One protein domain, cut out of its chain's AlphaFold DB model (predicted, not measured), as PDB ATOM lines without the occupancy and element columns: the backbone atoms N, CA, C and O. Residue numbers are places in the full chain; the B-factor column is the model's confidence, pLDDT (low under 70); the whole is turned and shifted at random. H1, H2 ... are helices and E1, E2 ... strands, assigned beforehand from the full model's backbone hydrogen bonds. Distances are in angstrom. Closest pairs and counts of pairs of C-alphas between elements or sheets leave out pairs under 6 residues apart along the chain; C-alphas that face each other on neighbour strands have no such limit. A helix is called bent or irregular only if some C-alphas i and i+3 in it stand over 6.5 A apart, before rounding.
ATOM      1  N   ALA A  78     101.867 187.792 161.825       91.25
ATOM      2  CA  ALA A  78     101.439 187.443 160.469       91.25
ATOM      3  C   ALA A  78     102.419 188.008 159.430       91.25
ATOM      4  O   ALA A  78     102.943 187.272 158.601       91.25
ATOM      5  N   ILE A  79     102.772 189.293 159.567       89.38
ATOM      6  CA  ILE A  79     103.790 189.933 158.719       89.38
ATOM      7  C   ILE A  79     105.134 189.224 158.869       89.38
ATOM      8  O   ILE A  79     105.795 188.965 157.869       89.38
ATOM      9  N   LEU A  80     105.537 188.901 160.100       90.81
ATOM     10  CA  LEU A  80     106.809 188.232 160.356       90.81
ATOM     11  C   LEU A  80     106.893 186.863 159.666       90.81
ATOM     12  O   LEU A  80     107.931 186.545 159.098       90.81
ATOM     13  N   ARG A  81     105.809 186.076 159.696       89.38
ATOM     14  CA  ARG A  81     105.743 184.744 159.075       89.38
ATOM     15  C   ARG A  81     105.894 184.793 157.554       89.38
ATOM     16  O   ARG A  81     106.463 183.878 156.976       89.38
ATOM     17  N   GLU A  82     105.389 185.848 156.930       88.38
ATOM     18  CA  GLU A  82     105.358 186.009 155.471       88.38
ATOM     19  C   GLU A  82     106.488 186.905 154.937       88.38
ATOM     20  O   GLU A  82     106.506 187.244 153.757       88.38
ATOM     21  N   SER A  83     107.419 187.340 155.793       86.94
ATOM     22  CA  SER A  83     108.498 188.256 155.413       86.94
ATOM     23  C   SER A  83     109.877 187.637 155.596       86.94
ATOM     24  O   SER A  83     110.122 186.836 156.495       86.94
ATOM     25  N   THR A  84     110.831 188.114 154.802       84.94
ATOM     26  CA  THR A  84     112.263 187.898 155.029       84.94
ATOM     27  C   THR A  84     112.828 188.994 155.944       84.94
ATOM     28  O   THR A  84     112.178 190.013 156.204       84.94
ATOM     29  N   SER A  85     114.030 188.784 156.494       84.00
ATOM     30  CA  SER A  85     114.761 189.796 157.284       84.00
ATOM     31  C   SER A  85     113.961 190.393 158.455       84.00
ATOM     32  O   SER A  85     113.975 191.602 158.688       84.00
ATOM     33  N   GLY A  86     113.197 189.557 159.163       89.44
ATOM     34  CA  GLY A  86     112.413 189.978 160.327       89.44
ATOM     35  C   GLY A  86     111.246 190.922 160.012       89.44
ATOM     36  O   GLY A  86     110.702 191.517 160.936       89.44
ATOM     37  N   GLY A  87     110.851 191.094 158.744       91.25
ATOM     38  CA  GLY A  87     109.771 192.010 158.346       91.25
ATOM     39  C   GLY A  87     110.170 193.487 158.283       91.25
ATOM     40  O   GLY A  87     109.298 194.356 158.236       91.25
ATOM     41  N   ALA A  88     111.475 193.785 158.268       92.38
ATOM     42  CA  ALA A  88     111.983 195.153 158.173       92.38
ATOM     43  C   ALA A  88     111.519 195.868 156.892       92.38
ATOM     44  O   ALA A  88     111.078 197.014 156.960       92.38
ATOM     45  N   PHE A  89     111.555 195.174 155.747       92.38
ATOM     46  CA  PHE A  89     111.103 195.713 154.461       92.38
ATOM     47  C   PHE A  89     109.665 196.233 154.541       92.38
ATOM     48  O   PHE A  89     109.407 197.388 154.211       92.38
ATOM     49  N   THR A  90     108.749 195.419 155.072       92.31
ATOM     50  CA  THR A  90     107.334 195.774 155.218       92.31
ATOM     51  C   THR A  90     107.148 197.048 156.044       92.31
ATOM     52  O   THR A  90     106.377 197.924 155.661       92.31
ATOM     53  N   ALA A  91     107.875 197.188 157.159       92.62
ATOM     54  CA  ALA A  91     107.789 198.386 157.998       92.62
ATOM     55  C   ALA A  91     108.270 199.652 157.267       92.62
ATOM     56  O   ALA A  91     107.620 200.694 157.353       92.62
ATOM     57  N   ILE A  92     109.388 199.556 156.541       93.94
ATOM     58  CA  ILE A  92     109.976 200.678 155.794       93.94
ATOM     59  C   ILE A  92     109.074 201.073 154.619       93.94
ATOM     60  O   ILE A  92     108.770 202.249 154.448       93.94
ATOM     61  N   ALA A  93     108.592 200.100 153.848       94.81
ATOM     62  CA  ALA A  93     107.731 200.351 152.699       94.81
ATOM     63  C   ALA A  93     106.420 201.039 153.110       94.81
ATOM     64  O   ALA A  93     106.059 202.065 152.538       94.81
ATOM     65  N   LYS A  94     105.759 200.559 154.174       94.56
ATOM     66  CA  LYS A  94     104.556 201.206 154.721       94.56
ATOM     67  C   LYS A  94     104.796 202.658 155.131       94.56
ATOM     68  O   LYS A  94     103.933 203.506 154.923       94.56
ATOM     69  N   PHE A  95     105.953 202.963 155.723       95.62
ATOM     70  CA  PHE A  95     106.297 204.335 156.104       95.62
ATOM     71  C   PHE A  95     106.332 205.280 154.893       95.62
ATOM     72  O   PHE A  95     105.846 206.410 155.009       95.62
ATOM     73  N   THR A  96     106.889 204.812 153.771       97.12
ATOM     74  CA  THR A  96     106.966 205.542 152.497       97.12
ATOM     75  C   THR A  96     105.587 205.713 151.860       97.12
ATOM     76  O   THR A  96     105.199 206.838 151.554       97.12
ATOM     77  N   LEU A  97     104.814 204.630 151.735       96.44
ATOM     78  CA  LEU A  97     103.484 204.640 151.108       96.44
ATOM     79  C   LEU A  97     102.504 205.551 151.864       96.44
ATOM     80  O   LEU A  97     101.817 206.372 151.264       96.44
ATOM     81  N   ASN A  98     102.529 205.525 153.201       96.56
ATOM     82  CA  ASN A  98     101.693 206.395 154.042       96.56
ATOM     83  C   ASN A  98     102.012 207.895 153.912       96.56
ATOM     84  O   ASN A  98     101.314 208.727 154.491       96.56
ATOM     85  N   ARG A  99     103.083 208.253 153.199       97.06
ATOM     86  CA  ARG A  99     103.472 209.635 152.889       97.06
ATOM     87  C   ARG A  99     103.238 209.993 151.420       97.06
ATOM     88  O   ARG A  99     103.736 211.021 150.978       97.06
ATOM     89  N   GLY A 100     102.506 209.155 150.682       95.75
ATOM     90  CA  GLY A 100     102.285 209.324 149.245       95.75
ATOM     91  C   GLY A 100     103.539 209.067 148.408       95.75
ATOM     92  O   GLY A 100     103.655 209.596 147.309       95.75
ATOM     93  N   GLY A 101     104.515 208.331 148.949       96.44
ATOM     94  CA  GLY A 101     105.692 207.903 148.201       96.44
ATOM     95  C   GLY A 101     105.447 206.604 147.434       96.44
ATOM     96  O   GLY A 101     104.501 205.875 147.713       96.44
ATOM     97  N   VAL A 102     106.366 206.291 146.526       96.50
ATOM     98  CA  VAL A 102     106.367 205.069 145.711       96.50
ATOM     99  C   VAL A 102     107.404 204.081 146.246       96.50
ATOM    100  O   VAL A 102     108.479 204.487 146.700       96.50
ATOM    101  N   VAL A 103     107.112 202.780 146.188       96.00
ATOM    102  CA  VAL A 103     108.059 201.715 146.553       96.00
ATOM    103  C   VAL A 103     108.345 200.842 145.338       96.00
ATOM    104  O   VAL A 103     107.433 200.243 144.784       96.00
ATOM    105  N   PHE A 104     109.619 200.736 144.962       93.75
ATOM    106  CA  PHE A 104     110.089 199.808 143.933       93.75
ATOM    107  C   PHE A 104     110.501 198.482 144.569       93.75
ATOM    108  O   PHE A 104     111.148 198.458 145.621       93.75
ATOM    109  N   GLY A 105     110.155 197.381 143.917       91.44
ATOM    110  CA  GLY A 105     110.456 196.039 144.387       91.44
ATOM    111  C   GLY A 105     110.406 195.019 143.260       91.44
ATOM    112  O   GLY A 105     110.355 195.372 142.084       91.44
ATOM    113  N   VAL A 106     110.461 193.743 143.641       91.19
ATOM    114  CA  VAL A 106     110.440 192.620 142.702       91.19
ATOM    115  C   VAL A 106     109.275 191.706 143.030       91.19
ATOM    116  O   VAL A 106     109.209 191.153 144.137       91.19
ATOM    117  N   GLU A 107     108.381 191.532 142.067       91.69
ATOM    118  CA  GLU A 107     107.355 190.495 142.093       91.69
ATOM    119  C   GLU A 107     107.841 189.229 141.382       91.69
ATOM    120  O   GLU A 107     108.848 189.243 140.675       91.69
ATOM    121  N   LEU A 108     107.152 188.117 141.620       90.81
ATOM    122  CA  LEU A 108     107.349 186.871 140.886       90.81
ATOM    123  C   LEU A 108     106.004 186.514 140.260       90.81
ATOM    124  O   LEU A 108     105.042 186.320 141.002       90.81
ATOM    125  N   THR A 109     105.943 186.470 138.933       88.00
ATOM    126  CA  THR A 109     104.721 186.125 138.199       88.00
ATOM    127  C   THR A 109     104.448 184.620 138.249       88.00
ATOM    128  O   THR A 109     105.300 183.834 138.676       88.00
ATOM    129  N   ASP A 110     103.269 184.206 137.779       87.88
ATOM    130  CA  ASP A 110     102.881 182.791 137.692       87.88
ATOM    131  C   ASP A 110     103.806 181.979 136.768       87.88
ATOM    132  O   ASP A 110     104.062 180.803 137.021       87.88
ATOM    133  N   ASP A 111     104.396 182.634 135.762       87.31
ATOM    134  CA  ASP A 111     105.403 182.057 134.861       87.31
ATOM    135  C   ASP A 111     106.806 181.967 135.497       87.31
ATOM    136  O   ASP A 111     107.785 181.647 134.826       87.31
ATOM    137  N   LEU A 112     106.921 182.253 136.801       86.50
ATOM    138  CA  LEU A 112     108.168 182.270 137.572       86.50
ATOM    139  C   LEU A 112     109.192 183.299 137.070       86.50
ATOM    140  O   LEU A 112     110.399 183.147 137.286       86.50
ATOM    141  N   ILE A 113     108.711 184.387 136.463       86.06
ATOM    142  CA  ILE A 113     109.549 185.491 135.998       86.06
ATOM    143  C   ILE A 113     109.579 186.580 137.070       86.06
ATOM    144  O   ILE A 113     108.547 187.037 137.562       86.06
ATOM    145  N   ALA A 114     110.784 186.998 137.462       90.00
ATOM    146  CA  ALA A 114     110.959 188.078 138.423       90.00
ATOM    147  C   ALA A 114     110.906 189.440 137.719       90.00
ATOM    148  O   ALA A 114     111.805 189.758 136.941       90.00
ATOM    149  N   HIS A 115     109.905 190.262 138.025       87.94
ATOM    150  CA  HIS A 115     109.730 191.585 137.420       87.94
ATOM    151  C   HIS A 115     109.990 192.697 138.429       87.94
ATOM    152  O   HIS A 115     109.504 192.655 139.558       87.94
ATOM    153  N   HIS A 116     110.757 193.707 138.011       88.38
ATOM    154  CA  HIS A 116     110.838 194.954 138.762       88.38
ATOM    155  C   HIS A 116     109.588 195.785 138.489       88.38
ATOM    156  O   HIS A 116     109.345 196.185 137.352       88.38
ATOM    157  N   VAL A 117     108.824 196.060 139.541       89.94
ATOM    158  CA  VAL A 117     107.617 196.890 139.485       89.94
ATOM    159  C   VAL A 117     107.622 197.887 140.642       89.94
ATOM    160  O   VAL A 117     108.490 197.855 141.523       89.94
ATOM    161  N   TYR A 118     106.663 198.802 140.631       93.69
ATOM    162  CA  TYR A 118     106.439 199.760 141.703       93.69
ATOM    163  C   TYR A 118     105.025 199.608 142.245       93.69
ATOM    164  O   TYR A 118     104.133 199.141 141.542       93.69
ATOM    165  N   ILE A 119     104.839 200.023 143.491       94.38
ATOM    166  CA  ILE A 119     103.530 200.105 144.132       94.38
ATOM    167  C   ILE A 119     103.355 201.483 144.757       94.38
ATOM    168  O   ILE A 119     104.318 202.100 145.230       94.38
ATOM    169  N   GLU A 120     102.105 201.921 144.813       95.88
ATOM    170  CA  GLU A 120     101.697 203.172 145.461       95.88
ATOM    171  C   GLU A 120     100.763 202.914 146.650       95.88
ATOM    172  O   GLU A 120     100.526 203.804 147.467       95.88
ATOM    173  N   THR A 121     100.279 201.673 146.807       94.31
ATOM    174  CA  THR A 121      99.359 201.291 147.881       94.31
ATOM    175  C   THR A 121      99.904 200.165 148.763       94.31
ATOM    176  O   THR A 121     100.683 199.312 148.342       94.31
ATOM    177  N   GLU A 122      99.475 200.130 150.030       91.94
ATOM    178  CA  GLU A 122      99.878 199.066 150.964       91.94
ATOM    179  C   GLU A 122      99.320 197.686 150.571       91.94
ATOM    180  O   GLU A 122      99.969 196.672 150.828       91.94
ATOM    181  N   SER A 123      98.145 197.628 149.936       91.56
ATOM    182  CA  SER A 123      97.515 196.370 149.500       91.56
ATOM    183  C   SER A 123      98.381 195.567 148.535       91.56
ATOM    184  O   SER A 123      98.301 194.342 148.516       91.56
ATOM    185  N   GLU A 124      99.237 196.245 147.777       91.62
ATOM    186  CA  GLU A 124     100.111 195.644 146.770       91.62
ATOM    187  C   GLU A 124     101.450 195.173 147.359       91.62
ATOM    188  O   GLU A 124     102.199 194.429 146.731       91.62
ATOM    189  N   LEU A 125     101.753 195.528 148.613       90.19
ATOM    190  CA  LEU A 125     103.045 195.254 149.245       90.19
ATOM    191  C   LEU A 125     103.362 193.758 149.390       90.19
ATOM    192  O   LEU A 125     104.526 193.373 149.526       90.19
ATOM    193  N   SER A 126     102.341 192.901 149.387       88.25
ATOM    194  CA  SER A 126     102.508 191.446 149.415       88.25
ATOM    195  C   SER A 126     103.259 190.909 148.193       88.25
ATOM    196  O   SER A 126     103.990 189.931 148.347       88.25
ATOM    197  N   GLN A 127     103.176 191.574 147.034       88.75
ATOM    198  CA  GLN A 127     103.859 191.180 145.791       88.75
ATOM    199  C   GLN A 127     105.390 191.109 145.975       88.75
ATOM    200  O   GLN A 127     106.087 190.249 145.428       88.75
ATOM    201  N   PHE A 128     105.926 191.961 146.850       91.50
ATOM    202  CA  PHE A 128     107.359 192.061 147.132       91.50
ATOM    203  C   PHE A 128     107.862 191.118 148.227       91.50
ATOM    204  O   PHE A 128     109.062 191.081 148.498       91.50
ATOM    205  N   ARG A 129     106.987 190.325 148.853       84.06
ATOM    206  CA  ARG A 129     107.386 189.392 149.918       84.06
ATOM    207  C   ARG A 129     108.177 188.205 149.374       84.06
ATOM    208  O   ARG A 129     108.104 187.881 148.191       84.06
ATOM    209  N   ASN A 130     108.895 187.532 150.273       82.19
ATOM    210  CA  ASN A 130     109.787 186.404 149.987       82.19
ATOM    211  C   ASN A 130     111.006 186.758 149.117       82.19
ATOM    212  O   ASN A 130     111.067 187.795 148.460       82.19
ATOM    213  N   SER A 131     112.012 185.884 149.144       84.81
ATOM    214  CA  SER A 131     113.205 186.018 148.306       84.81
ATOM    215  C   SER A 131     112.958 185.437 146.915       84.81
ATOM    216  O   SER A 131     112.419 184.340 146.797       84.81
ATOM    217  N   LYS A 132     113.412 186.141 145.873       87.75
ATOM    218  CA  LYS A 132     113.428 185.658 144.489       87.75
ATOM    219  C   LYS A 132     114.881 185.424 144.081       87.75
ATOM    220  O   LYS A 132     115.652 186.373 143.991       87.75
ATOM    221  N   TYR A 133     115.269 184.164 143.890       84.12
ATOM    222  CA  TYR A 133     116.647 183.765 143.563       84.12
ATOM    223  C   TYR A 133     116.820 183.486 142.065       84.12
ATOM    224  O   TYR A 133     117.403 182.480 141.674       84.12
ATOM    225  N   VAL A 134     116.281 184.372 141.231       86.94
ATOM    226  CA  VAL A 134     116.349 184.298 139.766       86.94
ATOM    227  C   VAL A 134     116.741 185.663 139.211       86.94
ATOM    228  O   VAL A 134     116.598 186.680 139.897       86.94
ATOM    229  N   GLN A 135     117.270 185.699 137.987       85.88
ATOM    230  CA  GLN A 135     117.532 186.971 137.320       85.88
ATOM    231  C   GLN A 135     116.214 187.704 137.090       85.88
ATOM    232  O   GLN A 135     115.238 187.130 136.616       85.88
ATOM    233  N   SER A 136     116.189 188.980 137.455       83.06
ATOM    234  CA  SER A 136     115.027 189.821 137.222       83.06
ATOM    235  C   SER A 136     115.014 190.338 135.793       83.06
ATOM    236  O   SER A 136     116.014 190.891 135.325       83.06
ATOM    237  N   CYS A 137     113.862 190.256 135.149       79.38
ATOM    238  CA  CYS A 137     113.623 190.898 133.876       79.38
ATOM    239  C   CYS A 137     113.346 192.396 134.095       79.38
ATOM    240  O   CYS A 137     112.475 192.771 134.882       79.38
ATOM    241  N   LEU A 138     114.124 193.257 133.428       72.06
ATOM    242  CA  LEU A 138     113.930 194.719 133.425       72.06
ATOM    243  C   LEU A 138     113.203 195.220 132.168       72.06
ATOM    244  O   LEU A 138     112.808 196.379 132.113       72.06
TER     245      LEU A 138
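Overview. This is residues 78 to 138 of the 152 residues of an uncharacterized protein of [Clostridium] clostridioforme 90A7 (UniProt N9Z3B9). The strand hairpin E1 and E2 makes a V with helix H2; H3 packs between the two arms, and small H1 sits at the far end of H2. After H3 an unnamed tail folds back, its residues 136 to 137 pairing parallel with residues 114 to 115 of E2. There are 61 residues printed, with H1, H2, E1, E2, H3 in chain order; the sheet E1 - E2 is antiparallel, the class mixed. The whole is compact, radius of gyration of the C-alphas 11.6 A, spans 31 by 25 by 15 A.

Along the chain. H1, residues 78 to 81, begins at C-alpha 78 (101.439, 187.443, 160.469) and is 5.3 A long. H2, 85 to 97, is 19.6 A; E1, 103 to 108, 15.9 A; E2, 114 to 119, 15.2 A. H3, 122 to 128, 10.9 A, ends at C-alpha 128 (107.359, 192.061, 147.132). H2 and H3 are irregular: C-alphas 86 and 89 are 8.3 A apart, 123 and 126 7.0 A.

Arrangement. H1 touches H2, with residues 86 to 90 of H2 alone; closest C-alphas Leu 80 and Gly 87, 5.2 A. H2 touches H3, closest C-alphas Lys 94 and Glu 122, 6.4 A, at a steep tilt of 42 degrees, opposite ways. The closest C-alphas of E1 and H3, Glu 107 and Gln 127, are 5.1 A apart. In the hairpin, N 105 and O 117 are within hydrogen-bond range, 3.0 A. O i to N i+4 pairs within range are 7 of 9 in H2 and 0 of 3 in H3, where 3 of 4 i+3 pairs are; H1 is too short for such a pair.

Size, cuts and confidence. The farthest C-alphas, Arg 99 and Asp 111, are 33.0 A apart. The printed part has no cut, the links between named elements are tight, and no printed residue is under pLDDT 70.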